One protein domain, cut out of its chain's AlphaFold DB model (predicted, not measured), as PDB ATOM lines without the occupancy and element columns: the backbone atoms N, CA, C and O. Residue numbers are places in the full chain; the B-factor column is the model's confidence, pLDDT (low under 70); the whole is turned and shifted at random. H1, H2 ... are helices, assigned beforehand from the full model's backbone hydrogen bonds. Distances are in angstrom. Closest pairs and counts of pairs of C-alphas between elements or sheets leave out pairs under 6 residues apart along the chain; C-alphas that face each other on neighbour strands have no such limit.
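AT A GLANCE: This is residues 8 to 89 of the 92 residues of an uncharacterized protein of Nitrosopumilales archaeon (UniProt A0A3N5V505). The longest helix, H5, runs along one side of a rough ring of four helices, H1 to H4, reaching H3 with its far end. H2 and H3 form a helical hairpin, and H4 crosses back to H1. The 82 printed residues, all helix in class with mostly crossed packing, are compact: radius of gyration of the C-alphas 11.6 A, spans 31 by 25 by 20 A.

IN THESE COORDINATES: Find C-alpha 75 at (144.857, 161.003, 228.461); H5 runs 19.9 A to residue 88. H1 spans residues 12 to 21, beginning at (148.346, 164.424, 214.737), H2 27 to 38, H3 42 to 53, H4 55 to 67.

HOW THE PARTS SIT: Look at Ser 88 of H5: its C-alpha is 4.5 A from Asp 42 of H3, the closest pair, and the helices stand about perpendicular, 85 degrees. The hairpin H2 and H3 touches at Leu 36 and Ser 45, C-alphas 6.4 A apart. H4 touches H1 at Val 61 and Ala 21, 5.2 A between C-alphas. Every O i to N i+4 pair is within hydrogen-bond range in H1, H4 and H5; in H2 and H3, 7 of 8.

THE WHOLE: The printed part has no cut and no long link. Mean pLDDT of the printed part is 70.0; residues 66 to 78 are among those under 70.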
ATOM      1  N   LYS A   8     143.795 155.578 213.113       53.84
ATOM      2  CA  LYS A   8     143.306 156.697 212.285       53.84
ATOM      3  C   LYS A   8     142.455 157.732 213.044       53.84
ATOM      4  O   LYS A   8     142.353 158.873 212.602       53.84
ATOM      5  N   ASP A   9     141.822 157.328 214.144       56.25
ATOM      6  CA  ASP A   9     141.034 158.198 215.030       56.25
ATOM      7  C   ASP A   9     141.933 158.992 215.988       56.25
ATOM      8  O   ASP A   9     141.528 160.021 216.525       56.25
ATOM      9  N   LEU A  10     143.173 158.534 216.182       60.91
ATOM     10  CA  LEU A  10     144.164 159.248 216.968       60.91
ATOM     11  C   LEU A  10     144.740 160.371 216.098       60.91
ATOM     12  O   LEU A  10     145.167 160.151 214.963       60.91
ATOM     13  N   GLY A  11     144.709 161.599 216.608       61.53
ATOM     14  CA  GLY A  11     145.031 162.791 215.833       61.53
ATOM     15  C   GLY A  11     146.513 162.906 215.453       61.53
ATOM     16  O   GLY A  11     147.307 161.967 215.508       61.53
ATOM     17  N   LYS A  12     146.944 164.127 215.108       63.88
ATOM     18  CA  LYS A  12     148.346 164.424 214.737       63.88
ATOM     19  C   LYS A  12     149.381 163.967 215.780       63.88
ATOM     20  O   LYS A  12     150.520 163.698 215.400       63.88
ATOM     21  N   GLY A  13     148.999 163.857 217.056       65.31
ATOM     22  CA  GLY A  13     149.873 163.372 218.128       65.31
ATOM     23  C   GLY A  13     150.327 161.924 217.924       65.31
ATOM     24  O   GLY A  13     151.487 161.603 218.175       65.31
ATOM     25  N   TYR A  14     149.469 161.067 217.369       68.88
ATOM     26  CA  TYR A  14     149.788 159.661 217.125       68.88
ATOM     27  C   TYR A  14     150.865 159.475 216.063       68.88
ATOM     28  O   TYR A  14     151.860 158.787 216.293       68.88
ATOM     29  N   LYS A  15     150.711 160.167 214.930       70.06
ATOM     30  CA  LYS A  15     151.711 160.162 213.861       70.06
ATOM     31  C   LYS A  15     153.081 160.585 214.395       70.06
ATOM     32  O   LYS A  15     154.081 159.964 214.062       70.06
ATOM     33  N   ARG A  16     153.108 161.576 215.289       71.94
ATOM     34  CA  ARG A  16     154.334 162.095 215.900       71.94
ATOM     35  C   ARG A  16     155.013 161.094 216.841       71.94
ATOM     36  O   ARG A  16     156.237 161.051 216.866       71.94
ATOM     37  N   ILE A  17     154.248 160.283 217.574       71.06
ATOM     38  CA  ILE A  17     154.788 159.228 218.451       71.06
ATOM     39  C   ILE A  17     155.341 158.073 217.632       71.06
ATOM     40  O   ILE A  17     156.456 157.635 217.901       71.06
ATOM     41  N   ILE A  18     154.614 157.620 216.603       72.19
ATOM     42  CA  ILE A  18     155.152 156.612 215.687       72.19
ATOM     43  C   ILE A  18     156.416 157.162 215.032       72.19
ATOM     44  O   ILE A  18     157.438 156.495 215.094       72.19
ATOM     45  N   GLU A  19     156.388 158.391 214.499       73.69
ATOM     46  CA  GLU A  19     157.559 159.064 213.923       73.69
ATOM     47  C   GLU A  19     158.737 159.148 214.900       73.69
ATOM     48  O   GLU A  19     159.877 159.011 214.461       73.69
ATOM     49  N   ASN A  20     158.488 159.346 216.201       74.88
ATOM     50  CA  ASN A  20     159.527 159.368 217.230       74.88
ATOM     51  C   ASN A  20     160.083 157.960 217.509       74.88
ATOM     52  O   ASN A  20     161.298 157.777 217.506       74.88
ATOM     53  N   ALA A  21     159.212 156.957 217.642       69.50
ATOM     54  CA  ALA A  21     159.584 155.559 217.868       69.50
ATOM     55  C   ALA A  21     160.352 154.957 216.678       69.50
ATOM     56  O   ALA A  21     161.270 154.157 216.844       69.50
ATOM     57  N   ILE A  22     160.008 155.372 215.456       73.25
ATOM     58  CA  ILE A  22     160.676 154.968 214.212       73.25
ATOM     59  C   ILE A  22     161.739 155.977 213.760       73.25
ATOM     60  O   ILE A  22     162.307 155.831 212.678       73.25
ATOM     61  N   LYS A  23     162.042 157.001 214.567       73.56
ATOM     62  CA  LYS A  23     163.048 158.026 214.243       73.56
ATOM     63  C   LYS A  23     164.448 157.437 214.083       73.56
ATOM     64  O   LYS A  23     165.275 158.019 213.384       73.56
ATOM     65  N   ASP A  24     164.706 156.297 214.708       72.62
ATOM     66  CA  ASP A  24     165.960 155.555 214.568       72.62
ATOM     67  C   ASP A  24     165.987 154.663 213.308       72.62
ATOM     68  O   ASP A  24     167.020 154.135 212.906       72.62
ATOM     69  N   LEU A  25     164.840 154.505 212.639       72.00
ATOM     70  CA  LEU A  25     164.686 153.687 211.440       72.00
ATOM     71  C   LEU A  25     164.857 154.512 210.164       72.00
ATOM     72  O   LEU A  25     164.649 155.731 210.144       72.00
ATOM     73  N   SER A  26     165.205 153.817 209.082       74.62
ATOM     74  CA  SER A  26     165.332 154.391 207.744       74.62
ATOM     75  C   SER A  26     164.013 155.018 207.287       74.62
ATOM     76  O   SER A  26     162.965 154.416 207.522       74.62
ATOM     77  N   PRO A  27     164.040 156.173 206.598       71.56
ATOM     78  CA  PRO A  27     162.835 156.878 206.147       71.56
ATOM     79  C   PRO A  27     161.900 155.997 205.303       71.56
ATOM     80  O   PRO A  27     160.690 156.079 205.463       71.56
ATOM     81  N   ASP A  28     162.456 155.089 204.500       75.38
ATOM     82  CA  ASP A  28     161.715 154.109 203.691       75.38
ATOM     83  C   ASP A  28     160.880 153.135 204.544       75.38
ATOM     84  O   ASP A  28     159.723 152.821 204.270       75.38
ATOM     85  N   THR A  29     161.448 152.713 205.672       74.31
ATOM     86  CA  THR A  29     160.773 151.847 206.632       74.31
ATOM     87  C   THR A  29     159.740 152.614 207.453       74.31
ATOM     88  O   THR A  29     158.757 152.027 207.895       74.31
ATOM     89  N   ARG A  30     159.929 153.927 207.645       77.19
ATOM     90  CA  ARG A  30     158.960 154.760 208.370       77.19
ATOM     91  C   ARG A  30     157.635 154.841 207.639       77.19
ATOM     92  O   ARG A  30     156.602 154.667 208.273       77.19
ATOM     93  N   ASP A  31     157.681 155.080 206.333       77.19
ATOM     94  CA  ASP A  31     156.479 155.208 205.507       77.19
ATOM     95  C   ASP A  31     155.681 153.896 205.506       77.19
ATOM     96  O   ASP A  31     154.496 153.893 205.834       77.19
ATOM     97  N   ASN A  32     156.372 152.763 205.323       78.00
ATOM     98  CA  ASN A  32     155.777 151.426 205.421       78.00
ATOM     99  C   ASN A  32     155.111 151.158 206.779       78.00
ATOM    100  O   ASN A  32     154.029 150.578 206.848       78.00
ATOM    101  N   VAL A  33     155.749 151.569 207.879       75.19
ATOM    102  CA  VAL A  33     155.197 151.393 209.229       75.19
ATOM    103  C   VAL A  33     153.996 152.313 209.453       75.19
ATOM    104  O   VAL A  33     153.010 151.881 210.041       75.19
ATOM    105  N   ILE A  34     154.033 153.554 208.962       75.75
ATOM    106  CA  ILE A  34     152.903 154.487 209.048       75.75
ATOM    107  C   ILE A  34     151.701 153.959 208.252       75.75
ATOM    108  O   ILE A  34     150.594 153.978 208.782       75.75
ATOM    109  N   GLU A  35     151.897 153.442 207.036       78.25
ATOM    110  CA  GLU A  35     150.826 152.790 206.263       78.25
ATOM    111  C   GLU A  35     150.267 151.557 206.983       78.25
ATOM    112  O   GLU A  35     149.050 151.366 207.056       78.25
ATOM    113  N   LEU A  36     151.148 150.741 207.571       78.00
ATOM    114  CA  LEU A  36     150.761 149.571 208.352       78.00
ATOM    115  C   LEU A  36     149.913 149.949 209.572       78.00
ATOM    116  O   LEU A  36     148.960 149.239 209.896       78.00
ATOM    117  N   PHE A  37     150.262 151.049 210.243       73.38
ATOM    118  CA  PHE A  37     149.492 151.594 211.353       73.38
ATOM    119  C   PHE A  37     148.200 152.280 210.884       73.38
ATOM    120  O   PHE A  37     147.194 152.123 211.558       73.38
ATOM    121  N   ASP A  38     148.143 152.959 209.732       71.75
ATOM    122  CA  ASP A  38     146.865 153.473 209.192       71.75
ATOM    123  C   ASP A  38     145.887 152.326 208.881       71.75
ATOM    124  O   ASP A  38     144.690 152.426 209.159       71.75
ATOM    125  N   SER A  39     146.419 151.199 208.396       71.38
ATOM    126  CA  SER A  39     145.685 149.955 208.134       71.38
ATOM    127  C   SER A  39     145.794 148.931 209.271       71.38
ATOM    128  O   SER A  39     145.703 147.728 209.015       71.38
ATOM    129  N   TRP A  40     146.013 149.370 210.518       71.38
ATOM    130  CA  TRP A  40     146.276 148.446 211.624       71.38
ATOM    131  C   TRP A  40     145.108 147.481 211.850       71.38
ATOM    132  O   TRP A  40     143.993 147.894 212.175       71.38
ATOM    133  N   GLN A  41     145.381 146.186 211.699       66.44
ATOM    134  CA  GLN A  41     144.481 145.083 212.007       66.44
ATOM    135  C   GLN A  41     145.156 144.173 213.034       66.44
ATOM    136  O   GLN A  41     145.919 143.278 212.658       66.44
ATOM    137  N   ASP A  42     144.874 144.443 214.311       66.94
ATOM    138  CA  ASP A  42     145.291 143.718 215.520       66.94
ATOM    139  C   ASP A  42     146.495 142.783 215.347       66.94
ATOM    140  O   ASP A  42     147.643 143.213 215.425       66.94
ATOM    141  N   ILE A  43     146.256 141.495 215.115       65.06
ATOM    142  CA  ILE A  43     147.305 140.468 215.122       65.06
ATOM    143  C   ILE A  43     148.111 140.464 213.814       65.06
ATOM    144  O   ILE A  43     149.322 140.231 213.817       65.06
ATOM    145  N   ASN A  44     147.459 140.748 212.685       70.62
ATOM    146  CA  ASN A  44     148.092 140.714 211.364       70.62
ATOM    147  C   ASN A  44     149.093 141.867 211.210       70.62
ATOM    148  O   ASN A  44     150.204 141.674 210.717       70.62
ATOM    149  N   SER A  45     148.748 143.053 211.713       72.69
ATOM    150  CA  SER A  45     149.656 144.196 211.661       72.69
ATOM    151  C   SER A  45     150.863 144.028 212.573       72.69
ATOM    152  O   SER A  45     151.958 144.387 212.158       72.69
ATOM    153  N   VAL A  46     150.745 143.393 213.744       72.44
ATOM    154  CA  VAL A  46     151.931 143.069 214.560       72.44
ATOM    155  C   VAL A  46     152.850 142.090 213.839       72.44
ATOM    156  O   VAL A  46     154.065 142.278 213.848       72.44
ATOM    157  N   GLN A  47     152.301 141.056 213.197       74.00
ATOM    158  CA  GLN A  47     153.112 140.105 212.435       74.00
ATOM    159  C   GLN A  47     153.828 140.780 211.264       74.00
ATOM    160  O   GLN A  47     155.047 140.666 211.162       74.00
ATOM    161  N   LYS A  48     153.118 141.584 210.468       78.31
ATOM    162  CA  LYS A  48     153.726 142.377 209.392       78.31
ATOM    163  C   LYS A  48     154.757 143.379 209.910       78.31
ATOM    164  O   LYS A  48     155.799 143.551 209.287       78.31
ATOM    165  N   LEU A  49     154.520 144.008 211.063       80.44
ATOM    166  CA  LEU A  49     155.490 144.905 211.698       80.44
ATOM    167  C   LEU A  49     156.777 144.140 212.038       80.44
ATOM    168  O   LEU A  49     157.872 144.631 211.774       80.44
ATOM    169  N   LYS A  50     156.648 142.923 212.583       80.25
ATOM    170  CA  LYS A  50     157.777 142.029 212.877       80.25
ATOM    171  C   LYS A  50     158.478 141.539 211.608       80.25
ATOM    172  O   LYS A  50     159.691 141.376 211.652       80.25
ATOM    173  N   GLU A  51     157.769 141.340 210.499       80.25
ATOM    174  CA  GLU A  51     158.380 140.995 209.206       80.25
ATOM    175  C   GLU A  51     159.155 142.170 208.592       80.25
ATOM    176  O   GLU A  51     160.262 141.974 208.096       80.25
ATOM    177  N   ILE A  52     158.618 143.393 208.663       79.62
ATOM    178  CA  ILE A  52     159.240 144.594 208.078       79.62
ATOM    179  C   ILE A  52     160.437 145.067 208.914       79.62
ATOM    180  O   ILE A  52     161.498 145.382 208.375       79.62
ATOM    181  N   LEU A  53     160.270 145.157 210.236       75.19
ATOM    182  CA  LEU A  53     161.278 145.714 211.146       75.19
ATOM    183  C   LEU A  53     162.187 144.663 211.776       75.19
ATOM    184  O   LEU A  53     163.262 145.001 212.277       75.19
ATOM    185  N   GLY A  54     161.765 143.405 211.775       80.44
ATOM    186  CA  GLY A  54     162.319 142.370 212.635       80.44
ATOM    187  C   GLY A  54     161.650 142.368 214.019       80.44
ATOM    188  O   GLY A  54     161.233 143.419 214.521       80.44
ATOM    189  N   PRO A  55     161.579 141.202 214.687       75.88
ATOM    190  CA  PRO A  55     160.866 141.038 215.954       75.88
ATOM    191  C   PRO A  55     161.382 141.969 217.057       75.88
ATOM    192  O   PRO A  55     160.586 142.612 217.736       75.88
ATOM    193  N   SER A  56     162.704 142.124 217.173       74.88
ATOM    194  CA  SER A  56     163.320 142.965 218.205       74.88
ATOM    195  C   SER A  56     162.991 144.449 218.036       74.88
ATOM    196  O   SER A  56     162.680 145.123 219.015       74.88
ATOM    197  N   LYS A  57     163.022 144.964 216.801       75.94
ATOM    198  CA  LYS A  57     162.708 146.372 216.523       75.94
ATOM    199  C   LYS A  57     161.213 146.644 216.611       75.94
ATOM    200  O   LYS A  57     160.833 147.685 217.130       75.94
ATOM    201  N   ALA A  58     160.372 145.715 216.159       77.50
ATOM    202  CA  ALA A  58     158.924 145.823 216.302       77.50
ATOM    203  C   ALA A  58     158.514 145.913 217.782       77.50
ATOM    204  O   ALA A  58     157.766 146.809 218.158       77.50
ATOM    205  N   GLU A  59     159.059 145.046 218.641       75.69
ATOM    206  CA  GLU A  59     158.838 145.134 220.090       75.69
ATOM    207  C   GLU A  59     159.374 146.432 220.692       75.69
ATOM    208  O   GLU A  59     158.738 147.001 221.579       75.69
ATOM    209  N   GLN A  60     160.529 146.908 220.222       75.81
ATOM    210  CA  GLN A  60     161.105 148.160 220.694       75.81
ATOM    211  C   GLN A  60     160.221 149.353 220.320       75.81
ATOM    212  O   GLN A  60     159.923 150.150 221.195       75.81
ATOM    213  N   VAL A  61     159.721 149.424 219.082       75.88
ATOM    214  CA  VAL A  61     158.776 150.458 218.626       75.88
ATOM    215  C   VAL A  61     157.478 150.406 219.428       75.88
ATOM    216  O   VAL A  61     157.007 151.440 219.885       75.88
ATOM    217  N   LEU A  62     156.920 149.216 219.666       74.62
ATOM    218  CA  LEU A  62     155.712 149.055 220.482       74.62
ATOM    219  C   LEU A  62     155.933 149.522 221.924       74.62
ATOM    220  O   LEU A  62     155.083 150.214 222.482       74.62
ATOM    221  N   LYS A  63     157.083 149.179 222.518       73.81
ATOM    222  CA  LYS A  63     157.479 149.648 223.851       73.81
ATOM    223  C   LYS A  63     157.712 151.148 223.882       73.81
ATOM    224  O   LYS A  63     157.294 151.765 224.852       73.81
ATOM    225  N   ASP A  64     158.333 151.720 222.856       74.06
ATOM    226  CA  ASP A  64     158.553 153.160 222.747       74.06
ATOM    227  C   ASP A  64     157.210 153.880 222.649       74.06
ATOM    228  O   ASP A  64     156.958 154.766 223.441       74.06
ATOM    229  N   ILE A  65     156.273 153.415 221.817       71.00
ATOM    230  CA  ILE A  65     154.910 153.969 221.742       71.00
ATOM    231  C   ILE A  65     154.174 153.860 223.094       71.00
ATOM    232  O   ILE A  65     153.410 154.749 223.464       71.00
ATOM    233  N   TRP A  66     154.402 152.785 223.859       65.25
ATOM    234  CA  TRP A  66     153.830 152.598 225.202       65.25
ATOM    235  C   TRP A  66     154.489 153.462 226.286       65.25
ATOM    236  O   TRP A  66     153.828 153.870 227.246       65.25
ATOM    237  N   ALA A  67     155.802 153.668 226.181       65.38
ATOM    238  CA  ALA A  67     156.630 154.384 227.144       65.38
ATOM    239  C   ALA A  67     156.691 155.886 226.857       65.38
ATOM    240  O   ALA A  67     156.920 156.672 227.783       65.38
ATOM    241  N   ASP A  68     156.460 156.281 225.604       62.22
ATOM    242  CA  ASP A  68     156.407 157.657 225.148       62.22
ATOM    243  C   ASP A  68     155.187 158.305 225.795       62.22
ATOM    244  O   ASP A  68     154.038 158.257 225.351       62.22
ATOM    245  N   LYS A  69     155.473 158.936 226.932       53.81
ATOM    246  CA  LYS A  69     154.599 159.902 227.572       53.81
ATOM    247  C   LYS A  69     154.633 161.220 226.795       53.81
ATOM    248  O   LYS A  69     154.701 162.280 227.423       53.81
ATOM    249  N   GLY A  70     154.555 161.177 225.468       50.41
ATOM    250  CA  GLY A  70     154.471 162.354 224.624       50.41
ATOM    251  C   GLY A  70     153.393 163.281 225.163       50.41
ATOM    252  O   GLY A  70     152.250 162.866 225.376       50.41
ATOM    253  N   ALA A  71     153.787 164.519 225.461       49.84
ATOM    254  CA  ALA A  71     152.912 165.569 225.981       49.84
ATOM    255  C   ALA A  71     151.829 166.002 224.968       49.84
ATOM    256  O   ALA A  71     150.966 166.805 225.304       49.84
ATOM    257  N   ASP A  72     151.896 165.467 223.743       54.00
ATOM    258  CA  ASP A  72     151.014 165.768 222.613       54.00
ATOM    259  C   ASP A  72     149.733 164.912 222.576       54.00
ATOM    260  O   ASP A  72     148.791 165.305 221.895       54.00
ATOM    261  N   LEU A  73     149.672 163.765 223.271       62.38
ATOM    262  CA  LEU A  73     148.436 162.975 223.369       62.38
ATOM    263  C   LEU A  73     147.671 163.308 224.642       62.38
ATOM    264  O   LEU A  73     148.234 163.334 225.740       62.38
ATOM    265  N   THR A  74     146.360 163.470 224.489       65.00
ATOM    266  CA  THR A  74     145.444 163.542 225.630       65.00
ATOM    267  C   THR A  74     145.399 162.203 226.376       65.00
ATOM    268  O   THR A  74     145.699 161.144 225.817       65.00
ATOM    269  N   ASP A  75     145.013 162.224 227.655       69.50
ATOM    270  CA  ASP A  75     144.857 161.003 228.461       69.50
ATOM    271  C   ASP A  75     143.885 159.996 227.813       69.50
ATOM    272  O   ASP A  75     144.101 158.784 227.894       69.50
ATOM    273  N   GLU A  76     142.854 160.485 227.115       69.38
ATOM    274  CA  GLU A  76     141.899 159.644 226.386       69.38
ATOM    275  C   GLU A  76     142.531 158.968 225.171       69.38
ATOM    276  O   GLU A  76     142.393 157.755 225.011       69.38
ATOM    277  N   GLU A  77     143.291 159.709 224.361       68.56
ATOM    278  CA  GLU A  77     144.005 159.125 223.227       68.56
ATOM    279  C   GLU A  77     145.056 158.118 223.690       68.56
ATOM    280  O   GLU A  77     145.154 157.038 223.118       68.56
ATOM    281  N   ARG A  78     145.793 158.401 224.773       68.50
ATOM    282  CA  ARG A  78     146.712 157.418 225.367       68.50
ATOM    283  C   ARG A  78     146.001 156.154 225.803       68.50
ATOM    284  O   ARG A  78     146.520 155.059 225.593       68.50
ATOM    285  N   LYS A  79     144.850 156.296 226.459       70.62
ATOM    286  CA  LYS A  79     144.076 155.154 226.936       70.62
ATOM    287  C   LYS A  79     143.570 154.324 225.763       70.62
ATOM    288  O   LYS A  79     143.731 153.111 225.807       70.62
ATOM    289  N   ALA A  80     143.047 154.963 224.718       69.44
ATOM    290  CA  ALA A  80     142.615 154.293 223.498       69.44
ATOM    291  C   ALA A  80     143.777 153.557 222.818       69.44
ATOM    292  O   ALA A  80     143.680 152.368 222.550       69.44
ATOM    293  N   LEU A  81     144.916 154.222 222.632       69.38
ATOM    294  CA  LEU A  81     146.121 153.647 222.030       69.38
ATOM    295  C   LEU A  81     146.633 152.442 222.837       69.38
ATOM    296  O   LEU A  81     146.990 151.405 222.277       69.38
ATOM    297  N   LYS A  82     146.603 152.551 224.168       69.56
ATOM    298  CA  LYS A  82     146.954 151.458 225.074       69.56
ATOM    299  C   LYS A  82     145.969 150.296 224.985       69.56
ATOM    300  O   LYS A  82     146.414 149.164 225.115       69.56
ATOM    301  N   ASP A  83     144.684 150.558 224.769       70.38
ATOM    302  CA  ASP A  83     143.647 149.535 224.604       70.38
ATOM    303  C   ASP A  83     143.815 148.779 223.275       70.38
ATOM    304  O   ASP A  83     143.909 147.556 223.296       70.38
ATOM    305  N   ILE A  84     144.014 149.499 222.159       67.88
ATOM    306  CA  ILE A  84     144.304 148.924 220.826       67.88
ATOM    307  C   ILE A  84     145.540 148.026 220.888       67.88
ATOM    308  O   ILE A  84     145.539 146.886 220.437       67.88
ATOM    309  N   LEU A  85     146.628 148.549 221.458       64.94
ATOM    310  CA  LEU A  85     147.873 147.799 221.557       64.94
ATOM    311  C   LEU A  85     147.760 146.634 222.535       64.94
ATOM    312  O   LEU A  85     148.404 145.620 222.321       64.94
ATOM    313  N   LYS A  86     146.970 146.754 223.605       64.81
ATOM    314  CA  LYS A  86     146.778 145.672 224.575       64.81
ATOM    315  C   LYS A  86     145.991 144.506 223.974       64.81
ATOM    316  O   LYS A  86     146.350 143.371 224.269       64.81
ATOM    317  N   ASP A  87     144.976 144.774 223.155       59.16
ATOM    318  CA  ASP A  87     144.215 143.734 222.441       59.16
ATOM    319  C   ASP A  87     145.105 143.008 221.418       59.16
ATOM    320  O   ASP A  87     145.172 141.785 221.367       59.16
ATOM    321  N   SER A  88     145.930 143.777 220.712       55.88
ATOM    322  CA  SER A  88     146.892 143.294 219.721       55.88
ATOM    323  C   SER A  88     148.075 142.498 220.320       55.88
ATOM    324  O   SER A  88     148.758 141.757 219.609       55.88
ATOM    325  N   LEU A  89     148.326 142.627 221.630       57.50
ATOM    326  CA  LEU A  89     149.506 142.109 222.340       57.50
ATOM    327  C   LEU A  89     149.138 141.102 223.438       57.50
ATOM    328  O   LEU A  89     149.954 140.851 224.324       57.50
TER     329      LEU A  89